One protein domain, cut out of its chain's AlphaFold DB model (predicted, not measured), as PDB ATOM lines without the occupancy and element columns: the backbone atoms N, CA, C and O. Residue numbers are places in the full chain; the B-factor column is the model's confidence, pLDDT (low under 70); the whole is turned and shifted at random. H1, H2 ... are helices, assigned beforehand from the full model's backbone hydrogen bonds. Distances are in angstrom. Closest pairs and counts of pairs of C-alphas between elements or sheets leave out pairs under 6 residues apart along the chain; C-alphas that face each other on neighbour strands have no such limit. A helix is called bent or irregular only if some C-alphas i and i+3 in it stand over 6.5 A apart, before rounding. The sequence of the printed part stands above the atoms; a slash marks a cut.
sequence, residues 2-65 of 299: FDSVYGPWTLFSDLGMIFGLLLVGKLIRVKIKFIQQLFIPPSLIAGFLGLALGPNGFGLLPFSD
ATOM      1  N   PHE A   2      61.537  61.861  34.060       45.56
ATOM      2  CA  PHE A   2      61.418  62.830  35.146       45.56
ATOM      3  C   PHE A   2      60.674  64.029  34.570       45.56
ATOM      4  O   PHE A   2      61.296  64.914  33.992       45.56
ATOM      5  N   ASP A   3      59.349  64.038  34.698       49.69
ATOM      6  CA  ASP A   3      58.579  65.277  34.592       49.69
ATOM      7  C   ASP A   3      58.931  66.126  35.818       49.69
ATOM      8  O   ASP A   3      58.243  66.104  36.840       49.69
ATOM      9  N   SER A   4      60.080  66.802  35.787       51.72
ATOM     10  CA  SER A   4      60.466  67.700  36.866       51.72
ATOM     11  C   SER A   4      60.027  69.110  36.509       51.72
ATOM     12  O   SER A   4      60.645  69.770  35.671       51.72
ATOM     13  N   VAL A   5      58.994  69.588  37.200       66.81
ATOM     14  CA  VAL A   5      58.832  71.018  37.482       66.81
ATOM     15  C   VAL A   5      60.213  71.570  37.839       66.81
ATOM     16  O   VAL A   5      60.890  71.011  38.703       66.81
ATOM     17  N   TYR A   6      60.650  72.617  37.136       78.81
ATOM     18  CA  TYR A   6      61.966  73.206  37.361       78.81
ATOM     19  C   TYR A   6      62.165  73.512  38.851       78.81
ATOM     20  O   TYR A   6      61.373  74.232  39.460       78.81
ATOM     21  N   GLY A   7      63.233  72.964  39.429       86.50
ATOM     22  CA  GLY A   7      63.595  73.182  40.824       86.50
ATOM     23  C   GLY A   7      65.108  73.250  41.034       86.50
ATOM     24  O   GLY A   7      65.883  73.031  40.099       86.50
ATOM     25  N   PRO A   8      65.563  73.512  42.275       88.31
ATOM     26  CA  PRO A   8      66.991  73.579  42.599       88.31
ATOM     27  C   PRO A   8      67.766  72.312  42.204       88.31
ATOM     28  O   PRO A   8      68.909  72.391  41.764       88.31
ATOM     29  N   TRP A   9      67.122  71.144  42.298       90.75
ATOM     30  CA  TRP A   9      67.702  69.864  41.887       90.75
ATOM     31  C   TRP A   9      67.856  69.721  40.369       90.75
ATOM     32  O   TRP A   9      68.816  69.097  39.919       90.75
ATOM     33  N   THR A  10      66.973  70.333  39.575       90.62
ATOM     34  CA  THR A  10      67.115  70.405  38.112       90.62
ATOM     35  C   THR A  10      68.365  71.203  37.752       90.62
ATOM     36  O   THR A  10      69.227  70.706  37.037       90.62
ATOM     37  N   LEU A  11      68.537  72.386  38.355       91.06
ATOM     38  CA  LEU A  11      69.738  73.200  38.154       91.06
ATOM     39  C   LEU A  11      71.013  72.448  38.568       91.06
ATOM     40  O   LEU A  11      71.999  72.448  37.835       91.06
ATOM     41  N   PHE A  12      71.001  71.805  39.739       93.56
ATOM     42  CA  PHE A  12      72.151  71.048  40.231       93.56
ATOM     43  C   PHE A  12      72.523  69.885  39.303       93.56
ATOM     44  O   PHE A  12      73.698  69.713  38.983       93.56
ATOM     45  N   SER A  13      71.537  69.100  38.864       93.44
ATOM     46  CA  SER A  13      71.770  67.949  37.984       93.44
ATOM     47  C   SER A  13      72.271  68.375  36.604       93.44
ATOM     48  O   SER A  13      73.271  67.823  36.139       93.44
ATOM     49  N   ASP A  14      71.671  69.400  35.995       94.00
ATOM     50  CA  ASP A  14      72.132  69.942  34.716       94.00
ATOM     51  C   ASP A  14      73.564  70.478  34.809       94.00
ATOM     52  O   ASP A  14      74.414  70.112  33.994       94.00
ATOM     53  N   LEU A  15      73.875  71.286  35.830       94.12
ATOM     54  CA  LEU A  15      75.237  71.784  36.048       94.12
ATOM     55  C   LEU A  15      76.227  70.648  36.320       94.12
ATOM     56  O   LEU A  15      77.333  70.666  35.782       94.12
ATOM     57  N   GLY A  16      75.837  69.645  37.107       95.69
ATOM     58  CA  GLY A  16      76.653  68.462  37.373       95.69
ATOM     59  C   GLY A  16      77.012  67.710  36.090       95.69
ATOM     60  O   GLY A  16      78.181  67.384  35.871       95.69
ATOM     61  N   MET A  17      76.038  67.505  35.199       96.00
ATOM     62  CA  MET A  17      76.262  66.887  33.889       96.00
ATOM     63  C   MET A  17      77.133  67.766  32.981       96.00
ATOM     64  O   MET A  17      78.083  67.260  32.383       96.00
ATOM     65  N   ILE A  18      76.877  69.079  32.914       95.00
ATOM     66  CA  ILE A  18      77.678  70.028  32.122       95.00
ATOM     67  C   ILE A  18      79.141  70.021  32.580       95.00
ATOM     68  O   ILE A  18      80.048  69.883  31.755       95.00
ATOM     69  N   PHE A  19      79.393  70.138  33.886       96.44
ATOM     70  CA  PHE A  19      80.752  70.125  34.428       96.44
ATOM     71  C   PHE A  19      81.417  68.756  34.273       96.44
ATOM     72  O   PHE A  19      82.596  68.697  33.920       96.44
ATOM     73  N   GLY A  20      80.674  67.661  34.442       97.12
ATOM     74  CA  GLY A  20      81.162  66.312  34.158       97.12
ATOM     75  C   GLY A  20      81.624  66.163  32.706       97.12
ATOM     76  O   GLY A  20      82.755  65.742  32.452       97.12
ATOM     77  N   LEU A  21      80.803  66.595  31.746       96.69
ATOM     78  CA  LEU A  21      81.153  66.597  30.324       96.69
ATOM     79  C   LEU A  21      82.339  67.511  30.013       96.69
ATOM     80  O   LEU A  21      83.169  67.159  29.176       96.69
ATOM     81  N   LEU A  22      82.460  68.659  30.685       96.00
ATOM     82  CA  LEU A  22      83.602  69.560  30.534       96.00
ATOM     83  C   LEU A  22      84.911  68.897  30.983       96.00
ATOM     84  O   LEU A  22      85.920  68.988  30.279       96.00
ATOM     85  N   LEU A  23      84.890  68.192  32.117       96.25
ATOM     86  CA  LEU A  23      86.034  67.424  32.611       96.25
ATOM     87  C   LEU A  23      86.388  66.279  31.655       96.25
ATOM     88  O   LEU A  23      87.557  66.119  31.300       96.25
ATOM     89  N   VAL A  24      85.391  65.540  31.160       96.19
ATOM     90  CA  VAL A  24      85.588  64.503  30.133       96.19
ATOM     91  C   VAL A  24      86.186  65.107  28.859       96.19
ATOM     92  O   VAL A  24      87.182  64.599  28.347       96.19
ATOM     93  N   GLY A  25      85.658  66.235  28.383       94.25
ATOM     94  CA  GLY A  25      86.183  66.964  27.230       94.25
ATOM     95  C   GLY A  25      87.632  67.411  27.431       94.25
ATOM     96  O   GLY A  25      88.454  67.299  26.519       94.25
ATOM     97  N   LYS A  26      87.993  67.847  28.645       93.31
ATOM     98  CA  LYS A  26      89.379  68.187  28.991       93.31
ATOM     99  C   LYS A  26      90.284  66.956  28.946       93.31
ATOM    100  O   LYS A  26      91.361  67.038  28.359       93.31
ATOM    101  N   LEU A  27      89.851  65.824  29.500       93.75
ATOM    102  CA  LEU A  27      90.603  64.565  29.451       93.75
ATOM    103  C   LEU A  27      90.798  64.067  28.012       93.75
ATOM    104  O   LEU A  27      91.909  63.682  27.645       93.75
ATOM    105  N   ILE A  28      89.752  64.137  27.185       92.50
ATOM    106  CA  ILE A  28      89.804  63.809  25.754       92.50
ATOM    107  C   ILE A  28      90.842  64.683  25.050       92.50
ATOM    108  O   ILE A  28      91.712  64.158  24.356       92.50
ATOM    109  N   ARG A  29      90.810  66.003  25.272       88.69
ATOM    110  CA  ARG A  29      91.793  66.924  24.685       88.69
ATOM    111  C   ARG A  29      93.224  66.593  25.119       88.69
ATOM    112  O   ARG A  29      94.136  66.669  24.304       88.69
ATOM    113  N   VAL A  30      93.445  66.210  26.374       89.00
ATOM    114  CA  VAL A  30      94.788  65.870  26.876       89.00
ATOM    115  C   VAL A  30      95.300  64.540  26.310       89.00
ATOM    116  O   VAL A  30      96.490  64.429  26.031       89.00
ATOM    117  N   LYS A  31      94.434  63.538  26.109       88.69
ATOM    118  CA  LYS A  31      94.858  62.190  25.689       88.69
ATOM    119  C   LYS A  31      94.842  61.954  24.177       88.69
ATOM    120  O   LYS A  31      95.653  61.174  23.681       88.69
ATOM    121  N   ILE A  32      93.938  62.591  23.429       88.62
ATOM    122  CA  ILE A  32      93.726  62.289  22.005       88.62
ATOM    123  C   ILE A  32      94.470  63.293  21.116       88.62
ATOM    124  O   ILE A  32      94.021  64.422  20.918       88.62
ATOM    125  N   LYS A  33      95.574  62.848  20.498       80.44
ATOM    126  CA  LYS A  33      96.412  63.672  19.600       80.44
ATOM    127  C   LYS A  33      95.637  64.279  18.423       80.44
ATOM    128  O   LYS A  33      95.875  65.426  18.067       80.44
ATOM    129  N   PHE A  34      94.676  63.547  17.854       80.94
ATOM    130  CA  PHE A  34      93.838  64.056  16.760       80.94
ATOM    131  C   PHE A  34      93.045  65.309  17.169       80.94
ATOM    132  O   PHE A  34      93.003  66.290  16.435       80.94
ATOM    133  N   ILE A  35      92.484  65.314  18.381       81.69
ATOM    134  CA  ILE A  35      91.720  66.448  18.911       81.69
ATOM    135  C   ILE A  35      92.635  67.647  19.198       81.69
ATOM    136  O   ILE A  35      92.261  68.786  18.924       81.69
ATOM    137  N   GLN A  36      93.863  67.401  19.672       74.94
ATOM    138  CA  GLN A  36      94.874  68.449  19.879       74.94
ATOM    139  C   GLN A  36      95.232  69.164  18.569       74.94
ATOM    140  O   GLN A  36      95.354  70.386  18.550       74.94
ATOM    141  N   GLN A  37      95.327  68.418  17.464       72.19
ATOM    142  CA  GLN A  37      95.627  68.948  16.126       72.19
ATOM    143  C   GLN A  37      94.470  69.725  15.475       72.19
ATOM    144  O   GLN A  37      94.655  70.322  14.408       72.19
ATOM    145  N   LEU A  38      93.270  69.667  16.056       72.44
ATOM    146  CA  LEU A  38      92.087  70.395  15.593       72.44
ATOM    147  C   LEU A  38      91.761  71.613  16.470       72.44
ATOM    148  O   LEU A  38      90.802  72.318  16.170       72.44
ATOM    149  N   PHE A  39      92.530  71.859  17.541       72.50
ATOM    150  CA  PHE A  39      92.308  72.941  18.510       72.50
ATOM    151  C   PHE A  39      90.913  73.013  19.127       72.50
ATOM    152  O   PHE A  39      90.487  74.064  19.606       72.50
ATOM    153  N   ILE A  40      90.196  71.899  19.151       82.25
ATOM    154  CA  ILE A  40      88.840  71.872  19.682       82.25
ATOM    155  C   ILE A  40      88.929  72.146  21.196       82.25
ATOM    156  O   ILE A  40      89.566  71.370  21.924       82.25
ATOM    157  N   PRO A  41      88.345  73.246  21.709       83.81
ATOM    158  CA  PRO A  41      88.374  73.526  23.136       83.81
ATOM    159  C   PRO A  41      87.535  72.490  23.909       83.81
ATOM    160  O   PRO A  41      86.547  71.980  23.378       83.81
ATOM    161  N   PRO A  42      87.867  72.197  25.184       89.75
ATOM    162  CA  PRO A  42      87.121  71.247  26.010       89.75
ATOM    163  C   PRO A  42      85.624  71.540  26.100       89.75
ATOM    164  O   PRO A  42      84.827  70.611  26.083       89.75
ATOM    165  N   SER A  43      85.242  72.820  26.141       89.50
ATOM    166  CA  SER A  43      83.842  73.258  26.158       89.50
ATOM    167  C   SER A  43      83.076  72.835  24.906       89.50
ATOM    168  O   SER A  43      81.913  72.457  24.996       89.50
ATOM    169  N   LEU A  44      83.729  72.843  23.745       87.88
ATOM    170  CA  LEU A  44      83.126  72.413  22.490       87.88
ATOM    171  C   LEU A  44      82.994  70.890  22.417       87.88
ATOM    172  O   LEU A  44      81.959  70.388  21.994       87.88
ATOM    173  N   ILE A  45      84.009  70.154  22.883       91.12
ATOM    174  CA  ILE A  45      83.933  68.688  23.012       91.12
ATOM    175  C   ILE A  45      82.768  68.318  23.935       91.12
ATOM    176  O   ILE A  45      81.952  67.473  23.583       91.12
ATOM    177  N   ALA A  46      82.663  68.988  25.085       93.19
ATOM    178  CA  ALA A  46      81.569  68.803  26.028       93.19
ATOM    179  C   ALA A  46      80.206  69.113  25.396       93.19
ATOM    180  O   ALA A  46      79.275  68.337  25.579       93.19
ATOM    181  N   GLY A  47      80.099  70.185  24.604       90.12
ATOM    182  CA  GLY A  47      78.888  70.518  23.854       90.12
ATOM    183  C   GLY A  47      78.488  69.437  22.844       90.12
ATOM    184  O   GLY A  47      77.331  69.029  22.822       90.12
ATOM    185  N   PHE A  48      79.435  68.911  22.059       90.25
ATOM    186  CA  PHE A  48      79.162  67.815  21.119       90.25
ATOM    187  C   PHE A  48      78.768  66.517  21.825       90.25
ATOM    188  O   PHE A  48      77.837  65.846  21.387       90.25
ATOM    189  N   LEU A  49      79.435  66.176  22.932       93.50
ATOM    190  CA  LEU A  49      79.056  65.030  23.758       93.50
ATOM    191  C   LEU A  49      77.674  65.228  24.386       93.50
ATOM    192  O   LEU A  49      76.882  64.298  24.392       93.50
ATOM    193  N   GLY A  50      77.366  66.431  24.869       92.69
ATOM    194  CA  GLY A  50      76.059  66.767  25.428       92.69
ATOM    195  C   GLY A  50      74.944  66.692  24.389       92.69
ATOM    196  O   GLY A  50      73.879  66.170  24.688       92.69
ATOM    197  N   LEU A  51      75.201  67.128  23.153       88.75
ATOM    198  CA  LEU A  51      74.254  66.992  22.046       88.75
ATOM    199  C   LEU A  51      74.050  65.522  21.652       88.75
ATOM    200  O   LEU A  51      72.916  65.088  21.483       88.75
ATOM    201  N   ALA A  52      75.138  64.753  21.536       92.00
ATOM    202  CA  ALA A  52      75.083  63.349  21.140       92.00
ATOM    203  C   ALA A  52      74.461  62.453  22.219       92.00
ATOM    204  O   ALA A  52      73.692  61.558  21.900       92.00
ATOM    205  N   LEU A  53      74.791  62.669  23.492       94.62
ATOM    206  CA  LEU A  53      74.317  61.853  24.614       94.62
ATOM    207  C   LEU A  53      73.019  62.390  25.229       94.62
ATOM    208  O   LEU A  53      72.376  61.669  25.983       94.62
ATOM    209  N   GLY A  54      72.644  63.636  24.942       90.88
ATOM    210  CA  GLY A  54      71.459  64.291  25.488       90.88
ATOM    211  C   GLY A  54      70.142  63.859  24.836       90.88
ATOM    212  O   GLY A  54      70.125  62.948  24.002       90.88
ATOM    213  N   PRO A  55      69.031  64.539  25.176       85.88
ATOM    214  CA  PRO A  55      67.683  64.161  24.742       85.88
ATOM    215  C   PRO A  55      67.493  64.145  23.220       85.88
ATOM    216  O   PRO A  55      66.726  63.342  22.706       85.88
ATOM    217  N   ASN A  56      68.226  64.996  22.496       82.38
ATOM    218  CA  ASN A  56      68.165  65.098  21.033       82.38
ATOM    219  C   ASN A  56      69.084  64.096  20.295       82.38
ATOM    220  O   ASN A  56      69.182  64.152  19.071       82.38
ATOM    221  N   GLY A  57      69.786  63.219  21.022       87.56
ATOM    222  CA  GLY A  57      70.696  62.211  20.477       87.56
ATOM    223  C   GLY A  57      70.360  60.807  20.985       87.56
ATOM    224  O   GLY A  57      69.300  60.268  20.684       87.56
ATOM    225  N   PHE A  58      71.262  60.201  21.760       90.62
ATOM    226  CA  PHE A  58      71.086  58.869  22.350       90.62
ATOM    227  C   PHE A  58      70.194  58.849  23.602       90.62
ATOM    228  O   PHE A  58      69.871  57.768  24.089       90.62
ATOM    229  N   GLY A  59      69.820  60.011  24.151       89.62
ATOM    230  CA  GLY A  59      68.913  60.100  25.302       89.62
ATOM    231  C   GLY A  59      69.475  59.530  26.611       89.62
ATOM    232  O   GLY A  59      68.709  59.150  27.491       89.62
ATOM    233  N   LEU A  60      70.802  59.448  26.748       92.56
ATOM    234  CA  LEU A  60      71.487  58.912  27.930       92.56
ATOM    235  C   LEU A  60      71.607  59.940  29.062       92.56
ATOM    236  O   LEU A  60      71.622  59.570  30.234       92.56
ATOM    237  N   LEU A  61      71.713  61.222  28.712       92.81
ATOM    238  CA  LEU A  61      71.780  62.332  29.656       92.81
ATOM    239  C   LEU A  61      70.420  63.038  29.705       92.81
ATOM    240  O   LEU A  61      70.025  63.649  28.707       92.81
ATOM    241  N   PRO A  62      69.701  62.979  30.840       90.75
ATOM    242  CA  PRO A  62      68.382  63.584  30.985       90.75
ATOM    243  C   PRO A  62      68.499  65.086  31.284       90.75
ATOM    244  O   PRO A  62      68.123  65.535  32.364       90.75
ATOM    245  N   PHE A  63      69.058  65.857  30.348       89.94
ATOM    246  CA  PHE A  63      69.087  67.317  30.460       89.94
ATOM    247  C   PHE A  63      67.674  67.895  30.497       89.94
ATOM    248  O   PHE A  63      66.794  67.416  29.779       89.94
ATOM    249  N   SER A  64      67.481  68.955  31.280       89.88
ATOM    250  CA  SER A  64      66.240  69.728  31.226       89.88
ATOM    251  C   SER A  64      66.188  70.664  30.011       89.88
ATOM    252  O   SER A  64      67.205  70.992  29.393       89.88
ATOM    253  N   ASP A  65      65.000  71.195  29.724       84.31
ATOM    254  CA  ASP A  65      64.790  72.195  28.666       84.31
ATOM    255  C   ASP A  65      65.354  73.592  29.014       84.31
ATOM    256  O   ASP A  65      65.204  74.546  28.248       84.31
TER     257      ASP A  65
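This is residues 2 to 65 of the 299 residues of an uncharacterized protein of bioreactor metagenome (UniProt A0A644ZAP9). One long straight helix, H1, makes most of the length of a rod-like model, and a shorter helix, H3, folds back over part of it, crossing it on a steep slant with its first residues nearest to H1. The turn between them, at the end of the rod where H1 ends, holds the very short helix H2, and after H3 a stretch with no named element, residues 54 to 65, loops back toward the end of the rod where H1 begins. The printed part has 64 residues with three named helices, in the order H1, H2, H3, and no named strand; the class is all helix. The whole is only just loose, close to compact, with a radius of gyration of the C-alphas of 13.2 A, and the C-alphas span 43 by 21 by 13 A.

H1, residues 8 to 31, is the longest helix. H3, residues 42 to 53, touches H1, which meets it with residues 18 to 29 alone. Their closest C-alphas are those of Gly 25 and Pro 42, 4.6 A apart, and 20 pairs of C-alphas are within 8 A. The two helices run opposite ways at a steep tilt of 63 degrees, and their centres are 9.3 A apart. H2, residues 33 to 36, touches H1 only at the corner by their link, where H1 takes part with residues 28 to 30 alone; the closest C-alphas are those of Arg 29 and Ile 35, 5.8 A apart. H2 and H3 are apart. In H1 and H3 every pair of O of residue i and N of residue i+4 is within hydrogen-bond range; H2 is too short for such a pair, and its one pair of O of residue i and N of residue i+3 is within range.

H1 begins at C-alpha 8, at (66.991, 73.579, 42.599), and ends at C-alpha 31, at (94.858, 62.190, 25.689), 34.5 A away. H2, from Lys 33 to Gln 36, has four residues. H3 runs from Pro 42, with its C-alpha at (87.121, 71.247, 26.010), to Leu 53, with its C-alpha at (74.317, 61.853, 24.614), a length of 15.9 A. No named helix is bent or irregular.

The two C-alphas farthest apart are those of Val 5 and Gln 37, at 42.6 A, while those of the first and last printed residues, Phe 2 and Asp 65, are 11.9 A apart. The printed part has no cut. The links from H1 to H2, with one residue, and from H2 to H3, with five, are both tight. The C-alphas of residues 54 to 65 lie 8 to 14 A from the mean of all C-alphas. The mean pLDDT of the printed part is 87.0, and residues 2 to 5 are under 70.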